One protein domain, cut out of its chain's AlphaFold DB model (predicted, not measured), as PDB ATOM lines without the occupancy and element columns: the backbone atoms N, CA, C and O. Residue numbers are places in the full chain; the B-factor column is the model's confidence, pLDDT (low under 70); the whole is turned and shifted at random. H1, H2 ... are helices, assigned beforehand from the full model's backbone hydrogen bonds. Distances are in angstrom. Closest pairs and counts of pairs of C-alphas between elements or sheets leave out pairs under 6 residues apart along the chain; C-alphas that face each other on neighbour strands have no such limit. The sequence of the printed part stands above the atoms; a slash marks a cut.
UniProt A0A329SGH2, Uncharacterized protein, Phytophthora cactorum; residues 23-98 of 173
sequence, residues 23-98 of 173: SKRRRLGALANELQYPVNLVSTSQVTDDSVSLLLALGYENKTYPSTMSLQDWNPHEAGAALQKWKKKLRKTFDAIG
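AT A GLANCE: This is residues 23 to 98 of the 173 residues of an uncharacterized protein of Phytophthora cactorum (UniProt A0A329SGH2). The long helix H3 has H2 beside it, and H1 folds with H2 into a loose helical hairpin that meets near the end of H2. Residues 58 to 75 loop from H2 back to H3. The printed part has 76 residues, 48 of them in three named helices in the order H1, H2, H3, with no named strand; the class is all helix. The whole is compact, radius of gyration of the C-alphas 13.1 A, but elongated, 39 by 25 by 15 A.

IN THESE COORDINATES: Find C-alpha 76 at (336.271, 328.535, 197.302); H3 runs 27.8 A to residue 95. H2 is residues 44 to 57, 20.0 A. H1 begins at C-alpha 23, (308.777, 309.959, 195.354), and runs 20.7 A to residue 36.

HOW THE PARTS SIT: H3, with residues 76 to 83 alone, touches H2 at a shallow tilt of 23 degrees, the same way; look at the closest C-alphas, Thr 44 and Pro 76, 4.9 A apart. H2, with residues 53 to 57 alone, touches H1, a hairpin at a shallow tilt of 30 degrees, opposite ways; C-alphas 31 and 57 are closest, 4.9 A. H1 and H3 only just touch, 3 pairs within 8 A, at a steep tilt of 53 degrees, closest C-alphas 35 and 87, 6.3 A. Helix packing is mostly aligned, only just: 2 of 3 pairs are shallow. Every O i to N i+4 pair is within hydrogen-bond range in H2 and H3; H1 has 9 of 10.

THE WHOLE: The C-alphas farthest apart, Met 69 and Gly 98, are 40.5 A apart. The printed part has no cut; the H2 to H3 link is long. Mean pLDDT of the printed part is 75.8, with residues 23 to 30, 32, 36 to 42, 62 to 63 and 95 to 98 under 70.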
ATOM      1  N   SER A  23     307.889 308.926 195.879       51.88
ATOM      2  CA  SER A  23     308.777 309.959 195.354       51.88
ATOM      3  C   SER A  23     309.796 310.431 196.394       51.88
ATOM      4  O   SER A  23     310.928 310.712 196.026       51.88
ATOM      5  N   LYS A  24     309.455 310.461 197.695       52.47
ATOM      6  CA  LYS A  24     310.411 310.804 198.770       52.47
ATOM      7  C   LYS A  24     311.475 309.717 198.953       52.47
ATOM      8  O   LYS A  24     312.633 310.037 199.175       52.47
ATOM      9  N   ARG A  25     311.109 308.441 198.788       47.44
ATOM     10  CA  ARG A  25     312.043 307.303 198.902       47.44
ATOM     11  C   ARG A  25     313.050 307.247 197.751       47.44
ATOM     12  O   ARG A  25     314.230 307.041 198.005       47.44
ATOM     13  N   ARG A  26     312.623 307.514 196.508       52.06
ATOM     14  CA  ARG A  26     313.558 307.648 195.369       52.06
ATOM     15  C   ARG A  26     314.527 308.824 195.540       52.06
ATOM     16  O   ARG A  26     315.689 308.703 195.175       52.06
ATOM     17  N   ARG A  27     314.064 309.936 196.125       56.44
ATOM     18  CA  ARG A  27     314.890 311.130 196.395       56.44
ATOM     19  C   ARG A  27     316.025 310.849 197.387       56.44
ATOM     20  O   ARG A  27     317.129 311.339 197.193       56.44
ATOM     21  N   LEU A  28     315.789 309.999 198.389       61.78
ATOM     22  CA  LEU A  28     316.823 309.613 199.360       61.78
ATOM     23  C   LEU A  28     317.949 308.777 198.731       61.78
ATOM     24  O   LEU A  28     319.104 308.968 199.092       61.78
ATOM     25  N   GLY A  29     317.642 307.908 197.761       65.81
ATOM     26  CA  GLY A  29     318.663 307.131 197.045       65.81
ATOM     27  C   GLY A  29     319.599 308.004 196.199       65.81
ATOM     28  O   GLY A  29     320.812 307.826 196.236       65.81
ATOM     29  N   ALA A  30     319.051 309.001 195.494       67.06
ATOM     30  CA  ALA A  30     319.855 309.968 194.741       67.06
ATOM     31  C   ALA A  30     320.768 310.797 195.662       67.06
ATOM     32  O   ALA A  30     321.937 311.012 195.356       67.06
ATOM     33  N   LEU A  31     320.253 311.198 196.827       71.31
ATOM     34  CA  LEU A  31     321.018 311.917 197.842       71.31
ATOM     35  C   LEU A  31     322.138 311.069 198.459       71.31
ATOM     36  O   LEU A  31     323.230 311.581 198.683       71.31
ATOM     37  N   ALA A  32     321.892 309.785 198.723       69.75
ATOM     38  CA  ALA A  32     322.906 308.878 199.258       69.75
ATOM     39  C   ALA A  32     324.096 308.728 198.295       69.75
ATOM     40  O   ALA A  32     325.243 308.874 198.720       69.75
ATOM     41  N   ASN A  33     323.820 308.544 196.998       71.25
ATOM     42  CA  ASN A  33     324.848 308.482 195.955       71.25
ATOM     43  C   ASN A  33     325.669 309.780 195.895       71.25
ATOM     44  O   ASN A  33     326.897 309.742 195.887       71.25
ATOM     45  N   GLU A  34     325.004 310.936 195.946       74.00
ATOM     46  CA  GLU A  34     325.657 312.252 195.918       74.00
ATOM     47  C   GLU A  34     326.531 312.512 197.156       74.00
ATOM     48  O   GLU A  34     327.576 313.174 197.105       74.00
ATOM     49  N   LEU A  35     326.119 311.978 198.309       74.56
ATOM     50  CA  LEU A  35     326.889 312.060 199.542       74.56
ATOM     51  C   LEU A  35     328.110 311.136 199.529       74.56
ATOM     52  O   LEU A  35     329.037 311.428 200.284       74.56
ATOM     53  N   GLN A  36     328.130 310.069 198.721       68.44
ATOM     54  CA  GLN A  36     329.160 309.024 198.735       68.44
ATOM     55  C   GLN A  36     330.488 309.474 198.109       68.44
ATOM     56  O   GLN A  36     331.546 309.089 198.613       68.44
ATOM     57  N   TYR A  37     330.451 310.345 197.098       64.06
ATOM     58  CA  TYR A  37     331.654 310.819 196.415       64.06
ATOM     59  C   TYR A  37     332.439 311.861 197.238       64.06
ATOM     60  O   TYR A  37     331.850 312.819 197.763       64.06
ATOM     61  N   PRO A  38     333.775 311.716 197.351       57.97
ATOM     62  CA  PRO A  38     334.621 312.747 197.936       57.97
ATOM     63  C   PRO A  38     334.592 313.993 197.044       57.97
ATOM     64  O   PRO A  38     334.926 313.929 195.865       57.97
ATOM     65  N   VAL A  39     334.181 315.132 197.606       59.09
ATOM     66  CA  VAL A  39     334.140 316.389 196.848       59.09
ATOM     67  C   VAL A  39     335.559 316.894 196.607       59.09
ATOM     68  O   VAL A  39     336.291 317.141 197.570       59.09
ATOM     69  N   ASN A  40     335.942 317.053 195.341       57.41
ATOM     70  CA  ASN A  40     337.250 317.570 194.956       57.41
ATOM     71  C   ASN A  40     337.153 319.100 194.793       57.41
ATOM     72  O   ASN A  40     336.837 319.625 193.731       57.41
ATOM     73  N   LEU A  41     337.327 319.817 195.905       61.03
ATOM     74  CA  LEU A  41     336.927 321.223 196.089       61.03
ATOM     75  C   LEU A  41     338.017 322.217 195.688       61.03
ATOM     76  O   LEU A  41     338.483 323.009 196.504       61.03
ATOM     77  N   VAL A  42     338.456 322.142 194.437       63.59
ATOM     78  CA  VAL A  42     339.604 322.934 193.964       63.59
ATOM     79  C   VAL A  42     339.171 324.221 193.241       63.59
ATOM     80  O   VAL A  42     339.970 325.140 193.110       63.59
ATOM     81  N   SER A  43     337.903 324.342 192.824       74.44
ATOM     82  CA  SER A  43     337.394 325.492 192.056       74.44
ATOM     83  C   SER A  43     336.033 325.989 192.551       74.44
ATOM     84  O   SER A  43     335.169 325.200 192.931       74.44
ATOM     85  N   THR A  44     335.814 327.302 192.466       78.44
ATOM     86  CA  THR A  44     334.544 327.988 192.754       78.44
ATOM     87  C   THR A  44     333.377 327.461 191.908       78.44
ATOM     88  O   THR A  44     332.260 327.334 192.412       78.44
ATOM     89  N   SER A  45     333.629 327.088 190.647       81.44
ATOM     90  CA  SER A  45     332.619 326.451 189.785       81.44
ATOM     91  C   SER A  45     332.207 325.079 190.320       81.44
ATOM     92  O   SER A  45     331.024 324.793 190.436       81.44
ATOM     93  N   GLN A  46     333.181 324.278 190.756       81.81
ATOM     94  CA  GLN A  46     332.940 322.936 191.283       81.81
ATOM     95  C   GLN A  46     332.127 322.984 192.581       81.81
ATOM     96  O   GLN A  46     331.126 322.292 192.710       81.81
ATOM     97  N   VAL A  47     332.497 323.875 193.512       84.44
ATOM     98  CA  VAL A  47     331.736 324.113 194.755       84.44
ATOM     99  C   VAL A  47     330.277 324.464 194.443       84.44
ATOM    100  O   VAL A  47     329.361 324.017 195.134       84.44
ATOM    101  N   THR A  48     330.066 325.258 193.394       87.06
ATOM    102  CA  THR A  48     328.740 325.691 192.956       87.06
ATOM    103  C   THR A  48     327.942 324.532 192.380       87.06
ATOM    104  O   THR A  48     326.832 324.280 192.849       87.06
ATOM    105  N   ASP A  49     328.514 323.789 191.438       85.81
ATOM    106  CA  ASP A  49     327.866 322.641 190.801       85.81
ATOM    107  C   ASP A  49     327.501 321.561 191.827       85.81
ATOM    108  O   ASP A  49     326.376 321.050 191.825       85.81
ATOM    109  N   ASP A  50     328.395 321.290 192.778       84.31
ATOM    110  CA  ASP A  50     328.162 320.329 193.857       84.31
ATOM    111  C   ASP A  50     327.069 320.815 194.822       84.31
ATOM    112  O   ASP A  50     326.260 320.027 195.320       84.31
ATOM    113  N   SER A  51     327.008 322.123 195.093       84.31
ATOM    114  CA  SER A  51     325.961 322.703 195.942       84.31
ATOM    115  C   SER A  51     324.580 322.648 195.280       84.31
ATOM    116  O   SER A  51     323.593 322.316 195.940       84.31
ATOM    117  N   VAL A  52     324.504 322.911 193.970       86.56
ATOM    118  CA  VAL A  52     323.267 322.825 193.186       86.56
ATOM    119  C   VAL A  52     322.807 321.371 193.099       86.56
ATOM    120  O   VAL A  52     321.637 321.089 193.368       86.56
ATOM    121  N   SER A  53     323.723 320.442 192.818       85.38
ATOM    122  CA  SER A  53     323.443 319.000 192.778       85.38
ATOM    123  C   SER A  53     322.902 318.489 194.115       85.38
ATOM    124  O   SER A  53     321.883 317.794 194.152       85.38
ATOM    125  N   LEU A  54     323.492 318.922 195.236       84.31
ATOM    126  CA  LEU A  54     323.012 318.578 196.575       84.31
ATOM    127  C   LEU A  54     321.587 319.097 196.842       84.31
ATOM    128  O   LEU A  54     320.759 318.369 197.394       84.31
ATOM    129  N   LEU A  55     321.279 320.337 196.454       85.19
ATOM    130  CA  LEU A  55     319.940 320.919 196.621       85.19
ATOM    131  C   LEU A  55     318.886 320.179 195.788       85.19
ATOM    132  O   LEU A  55     317.803 319.877 196.299       85.19
ATOM    133  N   LEU A  56     319.218 319.827 194.545       84.88
ATOM    134  CA  LEU A  56     318.348 319.036 193.674       84.88
ATOM    135  C   LEU A  56     318.090 317.642 194.261       84.88
ATOM    136  O   LEU A  56     316.943 317.192 194.290       84.88
ATOM    137  N   ALA A  57     319.119 316.986 194.805       81.81
ATOM    138  CA  ALA A  57     318.991 315.683 195.461       81.81
ATOM    139  C   ALA A  57     318.117 315.739 196.730       81.81
ATOM    140  O   ALA A  57     317.345 314.818 197.005       81.81
ATOM    141  N   LEU A  58     318.171 316.850 197.473       82.06
ATOM    142  CA  LEU A  58     317.271 317.128 198.599       82.06
ATOM    143  C   LEU A  58     315.823 317.421 198.157       82.06
ATOM    144  O   LEU A  58     314.911 317.422 198.985       82.06
ATOM    145  N   GLY A  59     315.587 317.612 196.856       81.25
ATOM    146  CA  GLY A  59     314.274 317.871 196.273       81.25
ATOM    147  C   GLY A  59     313.904 319.350 196.200       81.25
ATOM    148  O   GLY A  59     312.721 319.657 196.048       81.25
ATOM    149  N   TYR A  60     314.881 320.251 196.315       81.81
ATOM    150  CA  TYR A  60     314.682 321.672 196.062       81.81
ATOM    151  C   TYR A  60     314.822 321.958 194.568       81.81
ATOM    152  O   TYR A  60     315.849 321.664 193.963       81.81
ATOM    153  N   GLU A  61     313.800 322.571 193.974       78.62
ATOM    154  CA  GLU A  61     313.883 323.100 192.615       78.62
ATOM    155  C   GLU A  61     314.725 324.380 192.634       78.62
ATOM    156  O   GLU A  61     314.240 325.456 192.991       78.62
ATOM    157  N   ASN A  62     316.005 324.274 192.277       68.88
ATOM    158  CA  ASN A  62     316.834 325.452 192.071       68.88
ATOM    159  C   ASN A  62     316.513 326.049 190.690       68.88
ATOM    160  O   ASN A  62     316.833 325.464 189.659       68.88
ATOM    161  N   LYS A  63     315.839 327.204 190.674       67.62
ATOM    162  CA  LYS A  63     315.424 327.894 189.438       67.62
ATOM    163  C   LYS A  63     316.479 328.864 188.908       67.62
ATOM    164  O   LYS A  63     316.260 329.502 187.880       67.62
ATOM    165  N   THR A  64     317.588 329.045 189.621       76.19
ATOM    166  CA  THR A  64     318.546 330.112 189.334       76.19
ATOM    167  C   THR A  64     319.943 329.663 189.716       76.19
ATOM    168  O   THR A  64     320.328 329.687 190.885       76.19
ATOM    169  N   TYR A  65     320.711 329.288 188.694       80.44
ATOM    170  CA  TYR A  65     322.142 329.082 188.840       80.44
ATOM    171  C   TYR A  65     322.790 330.405 189.280       80.44
ATOM    172  O   TYR A  65     322.457 331.456 188.718       80.44
ATOM    173  N   PRO A  66     323.663 330.397 190.298       74.38
ATOM    174  CA  PRO A  66     324.229 331.631 190.819       74.38
ATOM    175  C   PRO A  66     325.128 332.298 189.767       74.38
ATOM    176  O   PRO A  66     325.865 331.645 189.029       74.38
ATOM    177  N   SER A  67     325.025 333.623 189.656       81.31
ATOM    178  CA  SER A  67     325.762 334.391 188.652       81.31
ATOM    179  C   SER A  67     327.226 334.534 189.054       81.31
ATOM    180  O   SER A  67     327.531 334.677 190.236       81.31
ATOM    181  N   THR A  68     328.140 334.591 188.085       77.38
ATOM    182  CA  THR A  68     329.586 334.761 188.339       77.38
ATOM    183  C   THR A  68     329.902 335.959 189.238       77.38
ATOM    184  O   THR A  68     330.820 335.885 190.045       77.38
ATOM    185  N   MET A  69     329.098 337.026 189.164       77.25
ATOM    186  CA  MET A  69     329.190 338.200 190.040       77.25
ATOM    187  C   MET A  69     328.913 337.866 191.510       77.25
ATOM    188  O   MET A  69     329.621 338.353 192.380       77.25
ATOM    189  N   SER A  70     327.936 337.000 191.793       79.19
ATOM    190  CA  SER A  70     327.635 336.557 193.164       79.19
ATOM    191  C   SER A  70     328.678 335.596 193.747       79.19
ATOM    192  O   SER A  70     328.747 335.445 194.963       79.19
ATOM    193  N   LEU A  71     329.502 334.971 192.895       80.19
ATOM    194  CA  LEU A  71     330.581 334.070 193.306       80.19
ATOM    195  C   LEU A  71     331.909 334.801 193.577       80.19
ATOM    196  O   LEU A  71     332.832 334.175 194.089       80.19
ATOM    197  N   GLN A  72     332.043 336.090 193.238       77.31
ATOM    198  CA  GLN A  72     333.325 336.803 193.372       77.31
ATOM    199  C   GLN A  72     333.751 337.011 194.827       77.31
ATOM    200  O   GLN A  72     334.939 336.958 195.133       77.31
ATOM    201  N   ASP A  73     332.783 337.172 195.726       82.88
ATOM    202  CA  ASP A  73     333.037 337.345 197.158       82.88
ATOM    203  C   ASP A  73     333.274 336.009 197.883       82.88
ATOM    204  O   ASP A  73     333.542 335.976 199.086       82.88
ATOM    205  N   TRP A  74     333.154 334.880 197.179       80.25
ATOM    206  CA  TRP A  74     333.268 333.561 197.785       80.25
ATOM    207  C   TRP A  74     334.718 333.098 197.793       80.25
ATOM    208  O   TRP A  74     335.352 332.949 196.750       80.25
ATOM    209  N   ASN A  75     335.217 332.753 198.978       86.31
ATOM    210  CA  ASN A  75     336.444 331.980 199.088       86.31
ATOM    211  C   ASN A  75     336.130 330.496 198.797       86.31
ATOM    212  O   ASN A  75     335.471 329.852 199.623       86.31
ATOM    213  N   PRO A  76     336.600 329.913 197.674       81.06
ATOM    214  CA  PRO A  76     336.271 328.535 197.302       81.06
ATOM    215  C   PRO A  76     336.743 327.509 198.335       81.06
ATOM    216  O   PRO A  76     336.084 326.489 198.533       81.06
ATOM    217  N   HIS A  77     337.844 327.787 199.035       83.25
ATOM    218  CA  HIS A  77     338.371 326.895 200.062       83.25
ATOM    219  C   HIS A  77     337.471 326.876 201.307       83.25
ATOM    220  O   HIS A  77     337.172 325.813 201.854       83.25
ATOM    221  N   GLU A  78     336.990 328.043 201.743       87.56
ATOM    222  CA  GLU A  78     336.083 328.153 202.889       87.56
ATOM    223  C   GLU A  78     334.688 327.610 202.560       87.56
ATOM    224  O   GLU A  78     334.146 326.794 203.311       87.56
ATOM    225  N   ALA A  79     334.141 327.990 201.403       87.00
ATOM    226  CA  ALA A  79     332.856 327.497 200.920       87.00
ATOM    227  C   ALA A  79     332.880 325.972 200.736       87.00
ATOM    228  O   ALA A  79     331.960 325.274 201.172       87.00
ATOM    229  N   GLY A  80     333.968 325.432 200.182       87.31
ATOM    230  CA  GLY A  80     334.175 323.996 200.069       87.31
ATOM    231  C   GLY A  80     334.256 323.297 201.428       87.31
ATOM    232  O   GLY A  80     333.588 322.282 201.642       87.31
ATOM    233  N   ALA A  81     335.010 323.843 202.386       86.44
ATOM    234  CA  ALA A  81     335.096 323.284 203.736       86.44
ATOM    235  C   ALA A  81     333.736 323.296 204.462       86.44
ATOM    236  O   ALA A  81     333.367 322.316 205.126       86.44
ATOM    237  N   ALA A  82     332.960 324.370 204.305       88.12
ATOM    238  CA  ALA A  82     331.604 324.467 204.831       88.12
ATOM    239  C   ALA A  82     330.681 323.420 204.187       88.12
ATOM    240  O   ALA A  82     329.990 322.692 204.909       88.12
ATOM    241  N   LEU A  83     330.723 323.273 202.858       87.31
ATOM    242  CA  LEU A  83     329.946 322.271 202.125       87.31
ATOM    243  C   LEU A  83     330.296 320.847 202.583       87.31
ATOM    244  O   LEU A  83     329.400 320.042 202.835       87.31
ATOM    245  N   GLN A  84     331.578 320.547 202.805       85.62
ATOM    246  CA  GLN A  84     332.028 319.258 203.354       85.62
ATOM    247  C   GLN A  84     331.456 318.984 204.736       85.62
ATOM    248  O   GLN A  84     330.971 317.884 205.013       85.62
ATOM    249  N   LYS A  85     331.508 319.978 205.626       88.25
ATOM    250  CA  LYS A  85     330.952 319.856 206.975       88.25
ATOM    251  C   LYS A  85     329.451 319.571 206.919       88.25
ATOM    252  O   LYS A  85     328.970 318.707 207.654       88.25
ATOM    253  N   TRP A  86     328.730 320.240 206.021       87.38
ATOM    254  CA  TRP A  86     327.309 319.997 205.789       87.38
ATOM    255  C   TRP A  86     327.033 318.603 205.222       87.38
ATOM    256  O   TRP A  86     326.227 317.884 205.811       87.38
ATOM    257  N   LYS A  87     327.741 318.159 204.173       85.69
ATOM    258  CA  LYS A  87     327.604 316.794 203.622       85.69
ATOM    259  C   LYS A  87     327.876 315.722 204.683       85.69
ATOM    260  O   LYS A  87     327.114 314.765 204.795       85.69
ATOM    261  N   LYS A  88     328.900 315.900 205.529       85.38
ATOM    262  CA  LYS A  88     329.192 314.993 206.659       85.38
ATOM    263  C   LYS A  88     328.060 314.958 207.686       85.38
ATOM    264  O   LYS A  88     327.702 313.885 208.168       85.38
ATOM    265  N   LYS A  89     327.484 316.117 208.021       86.56
ATOM    266  CA  LYS A  89     326.348 316.203 208.948       86.56
ATOM    267  C   LYS A  89     325.115 315.506 208.377       86.56
ATOM    268  O   LYS A  89     324.479 314.752 209.104       86.56
ATOM    269  N   LEU A  90     324.834 315.712 207.088       83.81
ATOM    270  CA  LEU A  90     323.748 315.041 206.379       83.81
ATOM    271  C   LEU A  90     323.942 313.526 206.393       83.81
ATOM    272  O   LEU A  90     323.043 312.812 206.826       83.81
ATOM    273  N   ARG A  91     325.134 313.038 206.031       82.94
ATOM    274  CA  ARG A  91     325.455 311.607 206.095       82.94
ATOM    275  C   ARG A  91     325.180 311.039 207.486       82.94
ATOM    276  O   ARG A  91     324.397 310.115 207.605       82.94
ATOM    277  N   LYS A  92     325.687 311.676 208.548       81.38
ATOM    278  CA  LYS A  92     325.422 311.243 209.929       81.38
ATOM    279  C   LYS A  92     323.927 311.211 210.269       81.38
ATOM    280  O   LYS A  92     323.485 310.304 210.966       81.38
ATOM    281  N   THR A  93     323.151 312.197 209.818       78.94
ATOM    282  CA  THR A  93     321.701 312.214 210.063       78.94
ATOM    283  C   THR A  93     320.971 311.124 209.283       78.94
ATOM    284  O   THR A  93     320.031 310.558 209.820       78.94
ATOM    285  N   PHE A  94     321.409 310.788 208.065       72.12
ATOM    286  CA  PHE A  94     320.812 309.718 207.262       72.12
ATOM    287  C   PHE A  94     321.257 308.320 207.705       72.12
ATOM    288  O   PHE A  94     320.420 307.424 207.774       72.12
ATOM    289  N   ASP A  95     322.516 308.142 208.101       69.19
ATOM    290  CA  ASP A  95     323.023 306.903 208.700       69.19
ATOM    291  C   ASP A  95     322.280 306.597 210.007       69.19
ATOM    292  O   ASP A  95     321.873 305.464 210.243       69.19
ATOM    293  N   ALA A  96     322.005 307.620 210.829       58.91
ATOM    294  CA  ALA A  96     321.176 307.477 212.030       58.91
ATOM    295  C   ALA A  96     319.709 307.116 211.725       58.91
ATOM    296  O   ALA A  96     319.015 306.597 212.595       58.91
ATOM    297  N   ILE A  97     319.232 307.393 210.507       59.56
ATOM    298  CA  ILE A  97     317.897 307.016 210.022       59.56
ATOM    299  C   ILE A  97     317.913 305.601 209.396       59.56
ATOM    300  O   ILE A  97     316.848 305.012 209.225       59.56
ATOM    301  N   GLY A  98     319.088 305.018 209.121       53.47
ATOM    302  CA  GLY A  98     319.238 303.651 208.611       53.47
ATOM    303  C   GLY A  98     318.853 303.506 207.137       53.47
ATOM    304  O   GLY A  98     317.956 302.734 206.811       53.47
TER     305      GLY A  98